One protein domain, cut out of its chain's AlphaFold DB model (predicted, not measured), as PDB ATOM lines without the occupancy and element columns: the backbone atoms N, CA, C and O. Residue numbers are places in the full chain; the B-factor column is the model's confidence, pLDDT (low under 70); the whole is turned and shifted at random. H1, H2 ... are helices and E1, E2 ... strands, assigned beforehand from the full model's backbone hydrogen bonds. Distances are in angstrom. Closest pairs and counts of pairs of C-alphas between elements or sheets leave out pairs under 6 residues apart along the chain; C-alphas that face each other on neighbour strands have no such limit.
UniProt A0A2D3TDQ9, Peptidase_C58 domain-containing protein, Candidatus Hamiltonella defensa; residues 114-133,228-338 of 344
ATOM      1  N   ASN A 114      15.983   1.102  39.203       64.81
ATOM      2  CA  ASN A 114      16.205   2.116  40.233       64.81
ATOM      3  C   ASN A 114      15.894   1.590  41.641       64.81
ATOM      4  O   ASN A 114      16.494   2.084  42.591       64.81
ATOM      5  N   LEU A 115      14.974   0.630  41.791       63.16
ATOM      6  CA  LEU A 115      14.680  -0.004  43.078       63.16
ATOM      7  C   LEU A 115      15.855  -0.872  43.528       63.16
ATOM      8  O   LEU A 115      16.345  -0.657  44.632       63.16
ATOM      9  N   ALA A 116      16.383  -1.726  42.646       73.44
ATOM     10  CA  ALA A 116      17.564  -2.543  42.941       73.44
ATOM     11  C   ALA A 116      18.784  -1.680  43.320       73.44
ATOM     12  O   ALA A 116      19.482  -1.964  44.291       73.44
ATOM     13  N   GLN A 117      19.011  -0.560  42.616       80.44
ATOM     14  CA  GLN A 117      20.071   0.375  43.007       80.44
ATOM     15  C   GLN A 117      19.811   1.023  44.373       80.44
ATOM     16  O   GLN A 117      20.747   1.220  45.143       80.44
ATOM     17  N   ASN A 118      18.564   1.400  44.669       83.81
ATOM     18  CA  ASN A 118      18.232   2.030  45.945       83.81
ATOM     19  C   ASN A 118      18.415   1.061  47.119       83.81
ATOM     20  O   ASN A 118      18.858   1.498  48.172       83.81
ATOM     21  N   GLU A 119      18.119  -0.228  46.946       85.94
ATOM     22  CA  GLU A 119      18.353  -1.242  47.983       85.94
ATOM     23  C   GLU A 119      19.836  -1.306  48.367       85.94
ATOM     24  O   GLU A 119      20.167  -1.212  49.547       85.94
ATOM     25  N   ILE A 120      20.733  -1.347  47.379       88.88
ATOM     26  CA  ILE A 120      22.185  -1.339  47.615       88.88
ATOM     27  C   ILE A 120      22.634  -0.014  48.239       88.88
ATOM     28  O   ILE A 120      23.439   0.003  49.165       88.88
ATOM     29  N   ASP A 121      22.098   1.115  47.776       91.56
ATOM     30  CA  ASP A 121      22.418   2.416  48.365       91.56
ATOM     31  C   ASP A 121      22.025   2.493  49.853       91.56
ATOM     32  O   ASP A 121      22.727   3.128  50.645       91.56
ATOM     33  N   GLU A 122      20.904   1.879  50.241       93.50
ATOM     34  CA  GLU A 122      20.466   1.811  51.636       93.50
ATOM     35  C   GLU A 122      21.327   0.853  52.469       93.50
ATOM     36  O   GLU A 122      21.646   1.189  53.612       93.50
ATOM     37  N   THR A 123      21.789  -0.282  51.921       94.88
ATOM     38  CA  THR A 123      22.745  -1.137  52.647       94.88
ATOM     39  C   THR A 123      24.070  -0.412  52.862       94.88
ATOM     40  O   THR A 123      24.555  -0.378  53.988       94.88
ATOM     41  N   VAL A 124      24.609   0.284  51.857       96.31
ATOM     42  CA  VAL A 124      25.836   1.088  52.010       96.31
ATOM     43  C   VAL A 124      25.702   2.082  53.168       96.31
ATOM     44  O   VAL A 124      26.574   2.140  54.032       96.31
ATOM     45  N   LYS A 125      24.590   2.828  53.237       96.56
ATOM     46  CA  LYS A 125      24.340   3.787  54.330       96.56
ATOM     47  C   LYS A 125      24.168   3.112  55.689       96.56
ATOM     48  O   LYS A 125      24.652   3.643  56.686       96.56
ATOM     49  N   LYS A 126      23.482   1.963  55.742       96.94
ATOM     50  CA  LYS A 126      23.288   1.169  56.969       96.94
ATOM     51  C   LYS A 126      24.627   0.799  57.610       96.94
ATOM     52  O   LYS A 126      24.730   0.823  58.832       96.94
ATOM     53  N   TYR A 127      25.638   0.505  56.799       96.94
ATOM     54  CA  TYR A 127      26.995   0.181  57.243       96.94
ATOM     55  C   TYR A 127      27.925   1.409  57.280       96.94
ATOM     56  O   TYR A 127      29.127   1.271  57.117       96.94
ATOM     57  N   GLY A 128      27.403   2.631  57.444       95.88
ATOM     58  CA  GLY A 128      28.232   3.836  57.620       95.88
ATOM     59  C   GLY A 128      28.905   4.366  56.344       95.88
ATOM     60  O   GLY A 128      29.623   5.368  56.384       95.88
ATOM     61  N   GLY A 129      28.649   3.738  55.197       97.25
ATOM     62  CA  GLY A 129      29.128   4.178  53.898       97.25
ATOM     63  C   GLY A 129      28.365   5.384  53.351       97.25
ATOM     64  O   GLY A 129      27.248   5.724  53.746       97.25
ATOM     65  N   THR A 130      28.973   6.036  52.368       97.25
ATOM     66  CA  THR A 130      28.387   7.154  51.627       97.25
ATOM     67  C   THR A 130      28.264   6.801  50.154       97.25
ATOM     68  O   THR A 130      29.157   6.196  49.565       97.25
ATOM     69  N   VAL A 131      27.142   7.195  49.553       95.06
ATOM     70  CA  VAL A 131      26.848   6.935  48.142       95.06
ATOM     71  C   VAL A 131      27.093   8.199  47.328       95.06
ATOM     72  O   VAL A 131      26.425   9.220  47.517       95.06
ATOM     73  N   VAL A 132      28.013   8.118  46.373       91.56
ATOM     74  CA  VAL A 132      28.301   9.182  45.415       91.56
ATOM     75  C   VAL A 132      27.590   8.862  44.106       91.56
ATOM     76  O   VAL A 132      27.804   7.822  43.487       91.56
ATOM     77  N   LYS A 133      26.715   9.772  43.664       86.38
ATOM     78  CA  LYS A 133      26.026   9.614  42.379       86.38
ATOM     79  C   LYS A 133      27.049   9.582  41.248       86.38
ATOM     80  O   LYS A 133      27.768  10.554  41.046       86.38
ATOM     81  N   SER A 228      52.005   0.070  38.711       94.00
ATOM     82  CA  SER A 228      52.742  -1.190  38.763       94.00
ATOM     83  C   SER A 228      51.944  -2.183  39.570       94.00
ATOM     84  O   SER A 228      51.518  -1.849  40.677       94.00
ATOM     85  N   ILE A 229      51.804  -3.392  39.039       93.00
ATOM     86  CA  ILE A 229      51.316  -4.537  39.799       93.00
ATOM     87  C   ILE A 229      52.339  -4.826  40.894       93.00
ATOM     88  O   ILE A 229      53.542  -4.896  40.629       93.00
ATOM     89  N   ILE A 230      51.864  -4.917  42.129       92.38
ATOM     90  CA  ILE A 230      52.704  -5.204  43.295       92.38
ATOM     91  C   ILE A 230      52.363  -6.538  43.940       92.38
ATOM     92  O   ILE A 230      53.212  -7.081  44.638       92.38
ATOM     93  N   ASP A 231      51.153  -7.042  43.709       93.00
ATOM     94  CA  ASP A 231      50.710  -8.334  44.208       93.00
ATOM     95  C   ASP A 231      49.493  -8.830  43.412       93.00
ATOM     96  O   ASP A 231      48.793  -8.041  42.763       93.00
ATOM     97  N   PHE A 232      49.250 -10.134  43.467       93.31
ATOM     98  CA  PHE A 232      48.103 -10.796  42.861       93.31
ATOM     99  C   PHE A 232      47.579 -11.873  43.809       93.31
ATOM    100  O   PHE A 232      48.322 -12.769  44.211       93.31
ATOM    101  N   ILE A 233      46.291 -11.801  44.142       95.19
ATOM    102  CA  ILE A 233      45.637 -12.733  45.062       95.19
ATOM    103  C   ILE A 233      44.491 -13.426  44.327       95.19
ATOM    104  O   ILE A 233      43.583 -12.768  43.828       95.19
ATOM    105  N   ASP A 234      44.527 -14.755  44.303       95.31
ATOM    106  CA  ASP A 234      43.459 -15.616  43.792       95.31
ATOM    107  C   ASP A 234      42.730 -16.266  44.977       95.31
ATOM    108  O   ASP A 234      43.359 -16.853  45.869       95.31
ATOM    109  N   ILE A 235      41.408 -16.103  45.023       95.44
ATOM    110  CA  ILE A 235      40.554 -16.566  46.113       95.44
ATOM    111  C   ILE A 235      39.366 -17.328  45.531       95.44
ATOM    112  O   ILE A 235      38.285 -16.776  45.332       95.44
ATOM    113  N   ALA A 236      39.545 -18.636  45.375       95.75
ATOM    114  CA  ALA A 236      38.460 -19.556  45.066       95.75
ATOM    115  C   ALA A 236      37.754 -20.072  46.334       95.75
ATOM    116  O   ALA A 236      38.391 -20.347  47.364       95.75
ATOM    117  N   LYS A 237      36.429 -20.227  46.256       95.06
ATOM    118  CA  LYS A 237      35.609 -20.893  47.268       95.06
ATOM    119  C   LYS A 237      35.935 -22.384  47.265       95.06
ATOM    120  O   LYS A 237      35.931 -23.027  46.220       95.06
ATOM    121  N   LYS A 238      36.174 -22.957  48.445       94.62
ATOM    122  CA  LYS A 238      36.375 -24.411  48.583       94.62
ATOM    123  C   LYS A 238      35.028 -25.139  48.649       94.62
ATOM    124  O   LYS A 238      34.046 -24.563  49.127       94.62
ATOM    125  N   ASP A 239      34.988 -26.402  48.227       90.62
ATOM    126  CA  ASP A 239      33.751 -27.200  48.163       90.62
ATOM    127  C   ASP A 239      32.988 -27.203  49.502       90.62
ATOM    128  O   ASP A 239      31.829 -26.785  49.551       90.62
ATOM    129  N   ASP A 240      33.678 -27.521  50.601       93.31
ATOM    130  CA  ASP A 240      33.096 -27.609  51.951       93.31
ATOM    131  C   ASP A 240      33.095 -26.276  52.729       93.31
ATOM    132  O   ASP A 240      32.759 -26.229  53.911       93.31
ATOM    133  N   GLU A 241      33.503 -25.169  52.103       94.88
ATOM    134  CA  GLU A 241      33.564 -23.865  52.768       94.88
ATOM    135  C   GLU A 241      32.188 -23.194  52.799       94.88
ATOM    136  O   GLU A 241      31.513 -23.054  51.773       94.88
ATOM    137  N   GLU A 242      31.773 -22.726  53.976       95.31
ATOM    138  CA  GLU A 242      30.567 -21.918  54.088       95.31
ATOM    139  C   GLU A 242      30.729 -20.575  53.366       95.31
ATOM    140  O   GLU A 242      31.773 -19.923  53.430       95.31
ATOM    141  N   ARG A 243      29.651 -20.102  52.729       92.81
ATOM    142  CA  ARG A 243      29.655 -18.851  51.954       92.81
ATOM    143  C   ARG A 243      30.138 -17.645  52.764       92.81
ATOM    144  O   ARG A 243      30.830 -16.787  52.227       92.81
ATOM    145  N   HIS A 244      29.784 -17.590  54.046       95.56
ATOM    146  CA  HIS A 244      30.180 -16.501  54.934       95.56
ATOM    147  C   HIS A 244      31.695 -16.494  55.203       95.56
ATOM    148  O   HIS A 244      32.299 -15.424  55.219       95.56
ATOM    149  N   VAL A 245      32.319 -17.672  55.345       96.50
ATOM    150  CA  VAL A 245      33.774 -17.819  55.520       96.50
ATOM    151  C   VAL A 245      34.502 -17.391  54.252       96.50
ATOM    152  O   VAL A 245      35.489 -16.659  54.317       96.50
ATOM    153  N   PHE A 246      33.974 -17.786  53.092       96.50
ATOM    154  CA  PHE A 246      34.495 -17.345  51.805       96.50
ATOM    155  C   PHE A 246      34.428 -15.816  51.655       96.50
ATOM    156  O   PHE A 246      35.444 -15.183  51.380       96.50
ATOM    157  N   ALA A 247      33.266 -15.209  51.914       96.25
ATOM    158  CA  ALA A 247      33.087 -13.757  51.841       96.25
ATOM    159  C   ALA A 247      34.021 -12.999  52.803       96.25
ATOM    160  O   ALA A 247      34.582 -11.969  52.428       96.25
ATOM    161  N   LEU A 248      34.227 -13.526  54.016       96.62
ATOM    162  CA  LEU A 248      35.169 -12.971  54.990       96.62
ATOM    163  C   LEU A 248      36.607 -12.986  54.458       96.62
ATOM    164  O   LEU A 248      37.270 -11.954  54.496       96.62
ATOM    165  N   ARG A 249      37.064 -14.115  53.896       96.69
ATOM    166  CA  ARG A 249      38.396 -14.226  53.274       96.69
ATOM    167  C   ARG A 249      38.598 -13.196  52.167       96.69
ATOM    168  O   ARG A 249      39.638 -12.548  52.138       96.69
ATOM    169  N   VAL A 250      37.608 -13.017  51.290       96.00
ATOM    170  CA  VAL A 250      37.690 -12.019  50.210       96.00
ATOM    171  C   VAL A 250      37.793 -10.606  50.793       96.00
ATOM    172  O   VAL A 250      38.678  -9.849  50.401       96.00
ATOM    173  N   ALA A 251      36.943 -10.255  51.765       95.88
ATOM    174  CA  ALA A 251      36.979  -8.944  52.414       95.88
ATOM    175  C   ALA A 251      38.319  -8.671  53.126       95.88
ATOM    176  O   ALA A 251      38.857  -7.567  53.028       95.88
ATOM    177  N   ASP A 252      38.873  -9.671  53.817       95.12
ATOM    178  CA  ASP A 252      40.174  -9.581  54.487       95.12
ATOM    179  C   ASP A 252      41.320  -9.391  53.486       95.12
ATOM    180  O   ASP A 252      42.220  -8.585  53.727       95.12
ATOM    181  N   SER A 253      41.279 -10.082  52.344       95.12
ATOM    182  CA  SER A 253      42.286  -9.930  51.293       95.12
ATOM    183  C   SER A 253      42.272  -8.540  50.658       95.12
ATOM    184  O   SER A 253      43.352  -7.984  50.462       95.12
ATOM    185  N   ILE A 254      41.093  -7.947  50.428       93.50
ATOM    186  CA  ILE A 254      40.955  -6.574  49.902       93.50
ATOM    187  C   ILE A 254      41.622  -5.549  50.833       93.50
ATOM    188  O   ILE A 254      42.230  -4.593  50.377       93.50
ATOM    189  N   ILE A 255      41.551  -5.722  52.159       90.56
ATOM    190  CA  ILE A 255      42.125  -4.739  53.103       90.56
ATOM    191  C   ILE A 255      43.478  -5.184  53.691       90.56
ATOM    192  O   ILE A 255      44.012  -4.578  54.625       90.56
ATOM    193  N   SER A 256      44.087  -6.229  53.129       84.75
ATOM    194  CA  SER A 256      45.339  -6.804  53.639       84.75
ATOM    195  C   SER A 256      46.538  -5.851  53.523       84.75
ATOM    196  O   SER A 256      47.440  -5.858  54.367       84.75
ATOM    197  N   ASN A 257      46.539  -4.963  52.527       75.00
ATOM    198  CA  ASN A 257      47.657  -4.068  52.250       75.00
ATOM    199  C   ASN A 257      47.484  -2.706  52.947       75.00
ATOM    200  O   ASN A 257      46.905  -1.769  52.414       75.00
ATOM    201  N   LYS A 258      48.028  -2.554  54.160       69.88
ATOM    202  CA  LYS A 258      47.897  -1.300  54.948       69.88
ATOM    203  C   LYS A 258      49.131  -0.396  54.926       69.88
ATOM    204  O   LYS A 258      49.087   0.745  55.380       69.88
ATOM    205  N   ASN A 259      50.243  -0.885  54.382       74.81
ATOM    206  CA  ASN A 259      51.552  -0.235  54.529       74.81
ATOM    207  C   ASN A 259      51.820   0.881  53.503       74.81
ATOM    208  O   ASN A 259      52.812   1.601  53.627       74.81
ATOM    209  N   LYS A 260      50.958   1.048  52.494       80.00
ATOM    210  CA  LYS A 260      51.080   2.102  51.475       80.00
ATOM    211  C   LYS A 260      49.995   3.153  51.642       80.00
ATOM    212  O   LYS A 260      48.862   2.825  51.968       80.00
ATOM    213  N   LYS A 261      50.347   4.413  51.359       86.19
ATOM    214  CA  LYS A 261      49.435   5.562  51.470       86.19
ATOM    215  C   LYS A 261      48.193   5.405  50.593       86.19
ATOM    216  O   LYS A 261      47.101   5.657  51.070       86.19
ATOM    217  N   ASN A 262      48.370   5.019  49.333       91.75
ATOM    218  CA  ASN A 262      47.273   4.742  48.412       91.75
ATOM    219  C   ASN A 262      47.520   3.376  47.781       91.75
ATOM    220  O   ASN A 262      48.642   3.109  47.351       91.75
ATOM    221  N   ILE A 263      46.483   2.552  47.711       94.12
ATOM    222  CA  ILE A 263      46.477   1.270  47.006       94.12
ATOM    223  C   ILE A 263      45.285   1.251  46.071       94.12
ATOM    224  O   ILE A 263      44.235   1.820  46.373       94.12
ATOM    225  N   TYR A 264      45.480   0.625  44.922       96.50
ATOM    226  CA  TYR A 264      44.475   0.483  43.890       96.50
ATOM    227  C   TYR A 264      44.313  -0.998  43.617       96.50
ATOM    228  O   TYR A 264      45.303  -1.703  43.455       96.50
ATOM    229  N   GLU A 265      43.082  -1.466  43.562       96.62
ATOM    230  CA  GLU A 265      42.793  -2.868  43.324       96.62
ATOM    231  C   GLU A 265      41.807  -2.975  42.181       96.62
ATOM    232  O   GLU A 265      40.784  -2.285  42.144       96.62
ATOM    233  N   ARG A 266      42.130  -3.847  41.236       95.88
ATOM    234  CA  ARG A 266      41.166  -4.339  40.266       95.88
ATOM    235  C   ARG A 266      40.770  -5.738  40.694       95.88
ATOM    236  O   ARG A 266      41.643  -6.565  40.947       95.88
ATOM    237  N   ILE A 267      39.472  -5.993  40.772       95.56
ATOM    238  CA  ILE A 267      38.958  -7.287  41.205       95.56
ATOM    239  C   ILE A 267      38.095  -7.853  40.092       95.56
ATOM    240  O   ILE A 267      37.022  -7.318  39.804       95.56
ATOM    241  N   ALA A 268      38.569  -8.943  39.498       93.56
ATOM    242  CA  ALA A 268      37.761  -9.773  38.626       93.56
ATOM    243  C   ALA A 268      37.015 -10.793  39.490       93.56
ATOM    244  O   ALA A 268      37.606 -11.461  40.337       93.56
ATOM    245  N   SER A 269      35.705 -10.880  39.292       92.94
ATOM    246  CA  SER A 269      34.818 -11.820  39.971       92.94
ATOM    247  C   SER A 269      34.155 -12.712  38.938       92.94
ATOM    248  O   SER A 269      33.635 -12.226  37.930       92.94
ATOM    249  N   GLU A 270      34.175 -14.017  39.179       89.19
ATOM    250  CA  GLU A 270      33.688 -15.002  38.220       89.19
ATOM    251  C   GLU A 270      32.569 -15.847  38.832       89.19
ATOM    252  O   GLU A 270      32.625 -16.325  39.969       89.19
ATOM    253  N   THR A 271      31.511 -16.008  38.046       86.50
ATOM    254  CA  THR A 271      30.492 -17.043  38.228       86.50
ATOM    255  C   THR A 271      30.747 -18.135  37.193       86.50
ATOM    256  O   THR A 271      31.490 -17.936  36.234       86.50
ATOM    257  N   LYS A 272      30.039 -19.263  37.293       79.69
ATOM    258  CA  LYS A 272      30.142 -20.354  36.308       79.69
ATOM    259  C   LYS A 272      29.947 -19.917  34.843       79.69
ATOM    260  O   LYS A 272      30.466 -20.575  33.947       79.69
ATOM    261  N   ASN A 273      29.171 -18.858  34.596       76.06
ATOM    262  CA  ASN A 273      28.730 -18.489  33.245       76.06
ATOM    263  C   ASN A 273      29.142 -17.077  32.809       76.06
ATOM    264  O   ASN A 273      28.856 -16.702  31.674       76.06
ATOM    265  N   ALA A 274      29.727 -16.268  33.693       81.94
ATOM    266  CA  ALA A 274      30.009 -14.868  33.402       81.94
ATOM    267  C   ALA A 274      31.048 -14.285  34.370       81.94
ATOM    268  O   ALA A 274      31.112 -14.693  35.532       81.94
ATOM    269  N   ALA A 275      31.797 -13.293  33.889       86.12
ATOM    270  CA  ALA A 275      32.794 -12.543  34.644       86.12
ATOM    271  C   ALA A 275      32.376 -11.073  34.801       86.12
ATOM    272  O   ALA A 275      31.617 -10.540  33.988       86.12
ATOM    273  N   HIS A 276      32.870 -10.420  35.851       92.56
ATOM    274  CA  HIS A 276      32.619  -9.009  36.128       92.56
ATOM    275  C   HIS A 276      33.795  -8.369  36.853       92.56
ATOM    276  O   HIS A 276      34.355  -8.956  37.777       92.56
ATOM    277  N   ASP A 277      34.119  -7.142  36.460       93.81
ATOM    278  CA  ASP A 277      35.253  -6.379  36.964       93.81
ATOM    279  C   ASP A 277      34.815  -5.171  37.784       93.81
ATOM    280  O   ASP A 277      34.022  -4.342  37.328       93.81
ATOM    281  N   ILE A 278      35.429  -5.009  38.953       96.19
ATOM    282  CA  ILE A 278      35.272  -3.834  39.814       96.19
ATOM    283  C   ILE A 278      36.621  -3.200  40.142       96.19
ATOM    284  O   ILE A 278      37.687  -3.783  39.934       96.19
ATOM    285  N   SER A 279      36.567  -1.988  40.683       97.25
ATOM    286  CA  SER A 279      37.750  -1.247  41.114       97.25
ATOM    287  C   SER A 279      37.599  -0.713  42.533       97.25
ATOM    288  O   SER A 279      36.535  -0.229  42.922       97.25
ATOM    289  N   ILE A 280      38.684  -0.774  43.301       97.38
ATOM    290  CA  ILE A 280      38.767  -0.252  44.664       97.38
ATOM    291  C   ILE A 280      39.993   0.656  44.778       97.38
ATOM    292  O   ILE A 280      41.054   0.372  44.228       97.38
ATOM    293  N   MET A 281      39.854   1.767  45.497       96.31
ATOM    294  CA  MET A 281      40.985   2.564  45.973       96.31
ATOM    295  C   MET A 281      40.949   2.631  47.495       96.31
ATOM    296  O   MET A 281      39.930   2.997  48.080       96.31
ATOM    297  N   ILE A 282      42.079   2.334  48.126       95.25
ATOM    298  CA  ILE A 282      42.266   2.402  49.572       95.25
ATOM    299  C   ILE A 282      43.245   3.536  49.871       95.25
ATOM    300  O   ILE A 282      44.409   3.492  49.476       95.25
ATOM    301  N   GLU A 283      42.773   4.568  50.562       92.88
ATOM    302  CA  GLU A 283      43.592   5.660  51.091       92.88
ATOM    303  C   GLU A 283      43.898   5.385  52.570       92.88
ATOM    304  O   GLU A 283      43.033   5.543  53.436       92.88
ATOM    305  N   ASN A 284      45.141   5.012  52.873       87.94
ATOM    306  CA  ASN A 284      45.648   4.847  54.230       87.94
ATOM    307  C   ASN A 284      46.318   6.142  54.714       87.94
ATOM    308  O   ASN A 284      47.318   6.625  54.173       87.94
ATOM    309  N   GLN A 285      45.785   6.699  55.794       80.50
ATOM    310  CA  GLN A 285      46.376   7.787  56.567       80.50
ATOM    311  C   GLN A 285      46.679   7.294  57.981       80.50
ATOM    312  O   GLN A 285      46.116   6.299  58.425       80.50
ATOM    313  N   LYS A 286      47.536   8.022  58.714       70.38
ATOM    314  CA  LYS A 286      48.145   7.596  59.992       70.38
ATOM    315  C   LYS A 286      47.193   7.007  61.048       70.38
ATOM    316  O   LYS A 286      47.713   6.372  61.944       70.38
ATOM    317  N   ASN A 287      45.873   7.207  60.954       72.44
ATOM    318  CA  ASN A 287      44.839   6.573  61.788       72.44
ATOM    319  C   ASN A 287      43.473   6.446  61.067       72.44
ATOM    320  O   ASN A 287      42.431   6.413  61.720       72.44
ATOM    321  N   LYS A 288      43.439   6.507  59.730       82.62
ATOM    322  CA  LYS A 288      42.187   6.509  58.955       82.62
ATOM    323  C   LYS A 288      42.390   5.769  57.644       82.62
ATOM    324  O   LYS A 288      43.293   6.128  56.895       82.62
ATOM    325  N   THR A 289      41.513   4.817  57.365       89.19
ATOM    326  CA  THR A 289      41.454   4.117  56.084       89.19
ATOM    327  C   THR A 289      40.162   4.507  55.399       89.19
ATOM    328  O   THR A 289      39.081   4.301  55.948       89.19
ATOM    329  N   LYS A 290      40.270   5.101  54.214       93.62
ATOM    330  CA  LYS A 290      39.119   5.396  53.368       93.62
ATOM    331  C   LYS A 290      39.125   4.431  52.192       93.62
ATOM    332  O   LYS A 290      40.094   4.391  51.441       93.62
ATOM    333  N   VAL A 291      38.036   3.694  52.028       96.00
ATOM    334  CA  VAL A 291      37.835   2.746  50.931       96.00
ATOM    335  C   VAL A 291      36.846   3.353  49.949       96.00
ATOM    336  O   VAL A 291      35.736   3.723  50.330       96.00
ATOM    337  N   ILE A 292      37.246   3.475  48.689       96.62
ATOM    338  CA  ILE A 292      36.390   3.888  47.581       96.62
ATOM    339  C   ILE A 292      36.130   2.649  46.733       96.62
ATOM    340  O   ILE A 292      37.039   2.161  46.071       96.62
ATOM    341  N   PHE A 293      34.895   2.160  46.750       97.25
ATOM    342  CA  PHE A 293      34.461   0.986  46.004       97.25
ATOM    343  C   PHE A 293      33.667   1.417  44.771       97.25
ATOM    344  O   PHE A 293      32.704   2.182  44.881       97.25
ATOM    345  N   SER A 294      34.058   0.923  43.600       96.38
ATOM    346  CA  SER A 294      33.405   1.213  42.328       96.38
ATOM    347  C   SER A 294      33.057  -0.069  41.588       96.38
ATOM    348  O   SER A 294      33.914  -0.690  40.957       96.38
ATOM    349  N   ASP A 295      31.770  -0.385  41.579       94.75
ATOM    350  CA  ASP A 295      31.197  -1.373  40.675       94.75
ATOM    351  C   ASP A 295      30.552  -0.648  39.477       94.75
ATOM    352  O   ASP A 295      29.673   0.191  39.692       94.75
ATOM    353  N   PRO A 296      30.942  -0.952  38.223       93.50
ATOM    354  CA  PRO A 296      30.318  -0.398  37.019       93.50
ATOM    355  C   PRO A 296      28.787  -0.533  36.970       93.50
ATOM    356  O   PRO A 296      28.125   0.286  36.328       93.50
ATOM    357  N   ASN A 297      28.209  -1.541  37.630       90.38
ATOM    358  CA  ASN A 297      26.767  -1.779  37.735       90.38
ATOM    359  C   ASN A 297      26.068  -0.858  38.737       90.38
ATOM    360  O   ASN A 297      24.851  -0.669  38.642       90.38
ATOM    361  N   HIS A 298      26.824  -0.264  39.659       90.56
ATOM    362  CA  HIS A 298      26.302   0.501  40.780       90.56
ATOM    363  C   HIS A 298      26.871   1.917  40.850       90.56
ATOM    364  O   HIS A 298      27.567   2.403  39.960       90.56
ATOM    365  N   ARG A 299      26.462   2.658  41.879       90.62
ATOM    366  CA  ARG A 299      27.055   3.957  42.204       90.62
ATOM    367  C   ARG A 299      28.418   3.760  42.871       90.62
ATOM    368  O   ARG A 299      28.781   2.662  43.272       90.62
ATOM    369  N   LEU A 300      29.159   4.856  43.001       94.00
ATOM    370  CA  LEU A 300      30.431   4.860  43.710       94.00
ATOM    371  C   LEU A 300      30.167   4.918  45.217       94.00
ATOM    372  O   LEU A 300      29.441   5.800  45.685       94.00
ATOM    373  N   PHE A 301      30.766   4.010  45.975       96.88
ATOM    374  CA  PHE A 301      30.597   3.929  47.422       96.88
ATOM    375  C   PHE A 301      31.883   4.337  48.130       96.88
ATOM    376  O   PHE A 301      32.989   4.115  47.637       96.88
ATOM    377  N   THR A 302      31.761   4.992  49.279       97.06
ATOM    378  CA  THR A 302      32.914   5.411  50.078       97.06
ATOM    379  C   THR A 302      32.683   5.116  51.546       97.06
ATOM    380  O   THR A 302      31.694   5.573  52.117       97.06
ATOM    381  N   PHE A 303      33.634   4.421  52.157       96.81
ATOM    382  CA  PHE A 303      33.666   4.075  53.572       96.81
ATOM    383  C   PHE A 303      34.874   4.752  54.215       96.81
ATOM    384  O   PHE A 303      35.948   4.788  53.619       96.81
ATOM    385  N   TYR A 304      34.704   5.315  55.410       93.75
ATOM    386  CA  TYR A 304      35.776   6.013  56.140       93.75
ATOM    387  C   TYR A 304      36.382   5.173  57.271       93.75
ATOM    388  O   TYR A 304      37.281   5.641  57.976       93.75
ATOM    389  N   HIS A 305      35.887   3.944  57.420       91.31
ATOM    390  CA  HIS A 305      36.371   2.933  58.340       91.31
ATOM    391  C   HIS A 305      36.441   1.596  57.599       91.31
ATOM    392  O   HIS A 305      35.532   1.238  56.852       91.31
ATOM    393  N   GLU A 306      37.537   0.868  57.792       91.81
ATOM    394  CA  GLU A 306      37.738  -0.447  57.179       91.81
ATOM    395  C   GLU A 306      36.682  -1.458  57.632       91.81
ATOM    396  O   GLU A 306      36.137  -2.173  56.801       91.81
ATOM    397  N   GLU A 307      36.363  -1.495  58.926       93.62
ATOM    398  CA  GLU A 307      35.402  -2.461  59.473       93.62
ATOM    399  C   GLU A 307      33.994  -2.267  58.895       93.62
ATOM    400  O   GLU A 307      33.307  -3.241  58.598       93.62
ATOM    401  N   ASP A 308      33.602  -1.014  58.649       95.81
ATOM    402  CA  ASP A 308      32.347  -0.658  57.983       95.81
ATOM    403  C   ASP A 308      32.305  -1.215  56.554       95.81
ATOM    404  O   ASP A 308      31.329  -1.856  56.154       95.81
ATOM    405  N   PHE A 309      33.395  -1.029  55.794       96.12
ATOM    406  CA  PHE A 309      33.525  -1.606  54.458       96.12
ATOM    407  C   PHE A 309      33.489  -3.134  54.500       96.12
ATOM    408  O   PHE A 309      32.762  -3.735  53.717       96.12
ATOM    409  N   LYS A 310      34.243  -3.772  55.402       96.12
ATOM    410  CA  LYS A 310      34.308  -5.237  55.497       96.12
ATOM    411  C   LYS A 310      32.946  -5.830  55.834       96.12
ATOM    412  O   LYS A 310      32.497  -6.746  55.151       96.12
ATOM    413  N   ALA A 311      32.269  -5.285  56.843       96.75
ATOM    414  CA  ALA A 311      30.939  -5.732  57.236       96.75
ATOM    415  C   ALA A 311      29.926  -5.572  56.091       96.75
ATOM    416  O   ALA A 311      29.151  -6.492  55.824       96.75
ATOM    417  N   TRP A 312      29.973  -4.441  55.376       97.62
ATOM    418  CA  TRP A 312      29.139  -4.218  54.196       97.62
ATOM    419  C   TRP A 312      29.478  -5.168  53.046       97.62
ATOM    420  O   TRP A 312      28.573  -5.737  52.450       97.62
ATOM    421  N   PHE A 313      30.757  -5.355  52.720       96.38
ATOM    422  CA  PHE A 313      31.175  -6.172  51.585       96.38
ATOM    423  C   PHE A 313      30.846  -7.652  51.809       96.38
ATOM    424  O   PHE A 313      30.431  -8.335  50.878       96.38
ATOM    425  N   ILE A 314      30.940  -8.140  53.052       96.75
ATOM    426  CA  ILE A 314      30.461  -9.479  53.419       96.75
ATOM    427  C   ILE A 314      28.949  -9.583  53.183       96.75
ATOM    428  O   ILE A 314      28.508 -10.497  52.493       96.75
ATOM    429  N   ASP A 315      28.153  -8.636  53.692       95.69
ATOM    430  CA  ASP A 315      26.698  -8.594  53.462       95.69
ATOM    431  C   ASP A 315      26.357  -8.532  51.963       95.69
ATOM    432  O   ASP A 315      25.472  -9.241  51.483       95.69
ATOM    433  N   PHE A 316      27.115  -7.748  51.201       92.94
ATOM    434  CA  PHE A 316      26.986  -7.612  49.759       92.94
ATOM    435  C   PHE A 316      27.293  -8.931  49.035       92.94
ATOM    436  O   PHE A 316      26.491  -9.377  48.219       92.94
ATOM    437  N   CYS A 317      28.381  -9.618  49.384       90.06
ATOM    438  CA  CYS A 317      28.723 -10.931  48.837       90.06
ATOM    439  C   CYS A 317      27.717 -12.030  49.193       90.06
ATOM    440  O   CYS A 317      27.596 -13.009  48.460       90.06
ATOM    441  N   LEU A 318      26.995 -11.893  50.306       90.06
ATOM    442  CA  LEU A 318      25.987 -12.865  50.723       90.06
ATOM    443  C   LEU A 318      24.620 -12.624  50.079       90.06
ATOM    444  O   LEU A 318      23.922 -13.590  49.779       90.06
ATOM    445  N   ASN A 319      24.247 -11.363  49.856       89.12
ATOM    446  CA  ASN A 319      22.873 -11.000  49.504       89.12
ATOM    447  C   ASN A 319      22.712 -10.396  48.103       89.12
ATOM    448  O   ASN A 319      21.595 -10.343  47.587       89.12
ATOM    449  N   HIS A 320      23.788  -9.928  47.464       88.62
ATOM    450  CA  HIS A 320      23.702  -9.370  46.117       88.62
ATOM    451  C   HIS A 320      23.623 -10.479  45.067       88.62
ATOM    452  O   HIS A 320      24.494 -11.340  45.030       88.62
ATOM    453  N   TYR A 321      22.648 -10.405  44.153       83.56
ATOM    454  CA  TYR A 321      22.344 -11.471  43.184       83.56
ATOM    455  C   TYR A 321      23.554 -11.975  42.377       83.56
ATOM    456  O   TYR A 321      23.613 -13.151  42.026       83.56
ATOM    457  N   TRP A 322      24.498 -11.083  42.052       86.38
ATOM    458  CA  TRP A 322      25.726 -11.437  41.341       86.38
ATOM    459  C   TRP A 322      26.752 -12.064  42.290       86.38
ATOM    460  O   TRP A 322      27.191 -13.194  42.088       86.38
ATOM    461  N   TYR A 323      27.094 -11.354  43.368       88.31
ATOM    462  CA  TYR A 323      28.187 -11.743  44.259       88.31
ATOM    463  C   TYR A 323      27.841 -12.940  45.144       88.31
ATOM    464  O   TYR A 323      28.740 -13.681  45.532       88.31
ATOM    465  N   SER A 324      26.555 -13.213  45.374       89.81
ATOM    466  CA  SER A 324      26.077 -14.433  46.029       89.81
ATOM    467  C   SER A 324      26.257 -15.690  45.174       89.81
ATOM    468  O   SER A 324      26.108 -16.790  45.702       89.81
ATOM    469  N   ALA A 325      26.602 -15.543  43.888       90.00
ATOM    470  CA  ALA A 325      26.897 -16.635  42.961       90.00
ATOM    471  C   ALA A 325      28.367 -16.684  42.481       90.00
ATOM    472  O   ALA A 325      28.721 -17.581  41.719       90.00
ATOM    473  N   CYS A 326      29.223 -15.739  42.891       91.50
ATOM    474  CA  CYS A 326      30.654 -15.745  42.557       91.50
ATOM    475  C   CYS A 326      31.429 -16.759  43.402       91.50
ATOM    476  O   CYS A 326      31.376 -16.682  44.625       91.50
ATOM    477  N   ASP A 327      32.176 -17.664  42.785       93.00
ATOM    478  CA  ASP A 327      33.000 -18.643  43.515       93.00
ATOM    479  C   ASP A 327      34.497 -18.354  43.394       93.00
ATOM    480  O   ASP A 327      35.300 -19.040  44.016       93.00
ATOM    481  N   ASP A 328      34.871 -17.325  42.636       94.62
ATOM    482  CA  ASP A 328      36.258 -16.934  42.412       94.62
ATOM    483  C   ASP A 328      36.390 -15.403  42.381       94.62
ATOM    484  O   ASP A 328      35.569 -14.700  41.775       94.62
ATOM    485  N   PHE A 329      37.417 -14.900  43.067       95.75
ATOM    486  CA  PHE A 329      37.853 -13.509  43.053       95.75
ATOM    487  C   PHE A 329      39.359 -13.439  42.795       95.75
ATOM    488  O   PHE A 329      40.161 -13.952  43.574       95.75
ATOM    489  N   LYS A 330      39.739 -12.699  41.754       94.94
ATOM    490  CA  LYS A 330      41.128 -12.401  41.395       94.94
ATOM    491  C   LYS A 330      41.399 -10.926  41.643       94.94
ATOM    492  O   LYS A 330      40.876 -10.064  40.937       94.94
ATOM    493  N   ILE A 331      42.204 -10.635  42.657       95.19
ATOM    494  CA  ILE A 331      42.542  -9.284  43.108       95.19
ATOM    495  C   ILE A 331      43.930  -8.936  42.571       95.19
ATOM    496  O   ILE A 331      44.939  -9.487  43.005       95.19
ATOM    497  N   THR A 332      43.980  -7.995  41.633       94.94
ATOM    498  CA  THR A 332      45.231  -7.402  41.149       94.94
ATOM    499  C   THR A 332      45.501  -6.133  41.937       94.94
ATOM    500  O   THR A 332      44.742  -5.164  41.837       94.94
ATOM    501  N   ILE A 333      46.580  -6.131  42.715       95.12
ATOM    502  CA  ILE A 333      46.933  -5.024  43.599       95.12
ATOM    503  C   ILE A 333      47.992  -4.173  42.914       95.12
ATOM    504  O   ILE A 333      49.035  -4.650  42.459       95.12
ATOM    505  N   LEU A 334      47.719  -2.878  42.854       95.00
ATOM    506  CA  LEU A 334      48.450  -1.911  42.060       95.00
ATOM    507  C   LEU A 334      48.917  -0.752  42.942       95.00
ATOM    508  O   LEU A 334      48.207  -0.252  43.818       95.00
ATOM    509  N   ASP A 335      50.117  -0.272  42.644       93.06
ATOM    510  CA  ASP A 335      50.641   0.991  43.151       93.06
ATOM    511  C   ASP A 335      50.759   2.000  42.014       93.06
ATOM    512  O   ASP A 335      51.102   1.641  40.886       93.06
ATOM    513  N   LYS A 336      50.519   3.277  42.311       91.94
ATOM    514  CA  LYS A 336      50.722   4.362  41.355       91.94
ATOM    515  C   LYS A 336      52.113   4.935  41.562       91.94
ATOM    516  O   LYS A 336      52.382   5.601  42.562       91.94
ATOM    517  N   LYS A 337      52.989   4.761  40.573       86.25
ATOM    518  CA  LYS A 337      54.283   5.439  40.571       86.25
ATOM    519  C   LYS A 337      54.033   6.942  40.499       86.25
ATOM    520  O   LYS A 337      53.405   7.445  39.560       86.25
ATOM    521  N   ASN A 338      54.530   7.666  41.498       72.75
ATOM    522  CA  ASN A 338      54.647   9.110  41.392       72.75
ATOM    523  C   ASN A 338      55.643   9.386  40.269       72.75
ATOM    524  O   ASN A 338      56.794   8.956  40.352       72.75
TER     525      ASN A 338
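What this domain is: This is residues 114 to 133 and 228 to 338 of the 344 residues of the protein "Peptidase_C58 domain-containing protein" of Candidatus Hamiltonella defensa (UniProt A0A2D3TDQ9). A twisted sheet of seven strands forms one layer, and three helices cover one of its faces, leaving the other face without a named helix. H2 and H3 pack on each other over the sheet, while H1 lies over E1 at one edge. The printed part has 131 residues, with three named helices and seven named strands in the order H1 E1 E2 H2 E3 E4 E5 E6 H3 E7, a mixed class. The sheet runs E1 E6 E5 E4 E3 E7 E2, all antiparallel. The whole is compact, with a radius of gyration of the C-alphas of 14.2 A and spans of 39 by 31 by 23 A.

Where its parts are: Find C-alpha 114 at (16.205, 2.116, 40.233); from there H1, residues 114 to 126, runs 18.2 A. E1 is residues 130 to 132. After the cut, E2, residues 228 to 236, begins at (52.742, -1.190, 38.763) and runs 24.1 A. Next come H2, residues 243 to 254, 16.8 A; E3, residues 262 to 271, 29.3 A; and E4, residues 274 to 285, 36.3 A. E5 is residues 288 to 294, E6 residues 300 to 303, and H3 residues 306 to 319, 19.8 A. E7, residues 328 to 336, runs 25.8 A and ends at (50.722, 4.362, 41.355).

How they stand to each other: Start at edge strand E1, where N 130 and O 302 of E6 are 2.8 A apart. E3 E4 E5 E6 form a meander, each strand the antiparallel neighbour of the one before; look for N 301 and O 293 at 2.9 A, N 290 and O 283 at 2.9 A, and N 280 and O 265 at 2.8 A. E7 is the antiparallel neighbour of E3, with N 268 and O 330 within hydrogen-bond range at 2.9 A, and of edge strand E2, with N 233 and O 331 within hydrogen-bond range at 2.9 A. E2, H2 and E3 form a split strand-helix-strand unit, with E7 between its two strands and a right-handed crossover. The three helices are on the same face. H1 is over E1 at a height over the sheet of 10.0 A, and H3 is over E6 at 11.2 A. H2 and H3 touch, opposite ways at a steep tilt of 39 degrees; their closest C-alphas, of Ala 247 and Ile 314, are 5.3 A apart. H1 and H2 are apart. In H1, H2 and H3 every O i to N i+4 pair is within hydrogen-bond range.

The domain as a whole: The two C-alphas farthest apart, of Asp 240 and Asn 338, are 43.9 A apart. Residues 134 to 227 are not printed, and C-alphas 133 and 228 are 29.0 A apart across the cut. Of the links that are printed whole, none is long. Mean pLDDT of the printed part is 91.1; residues 114 to 115 and 258 are under 70.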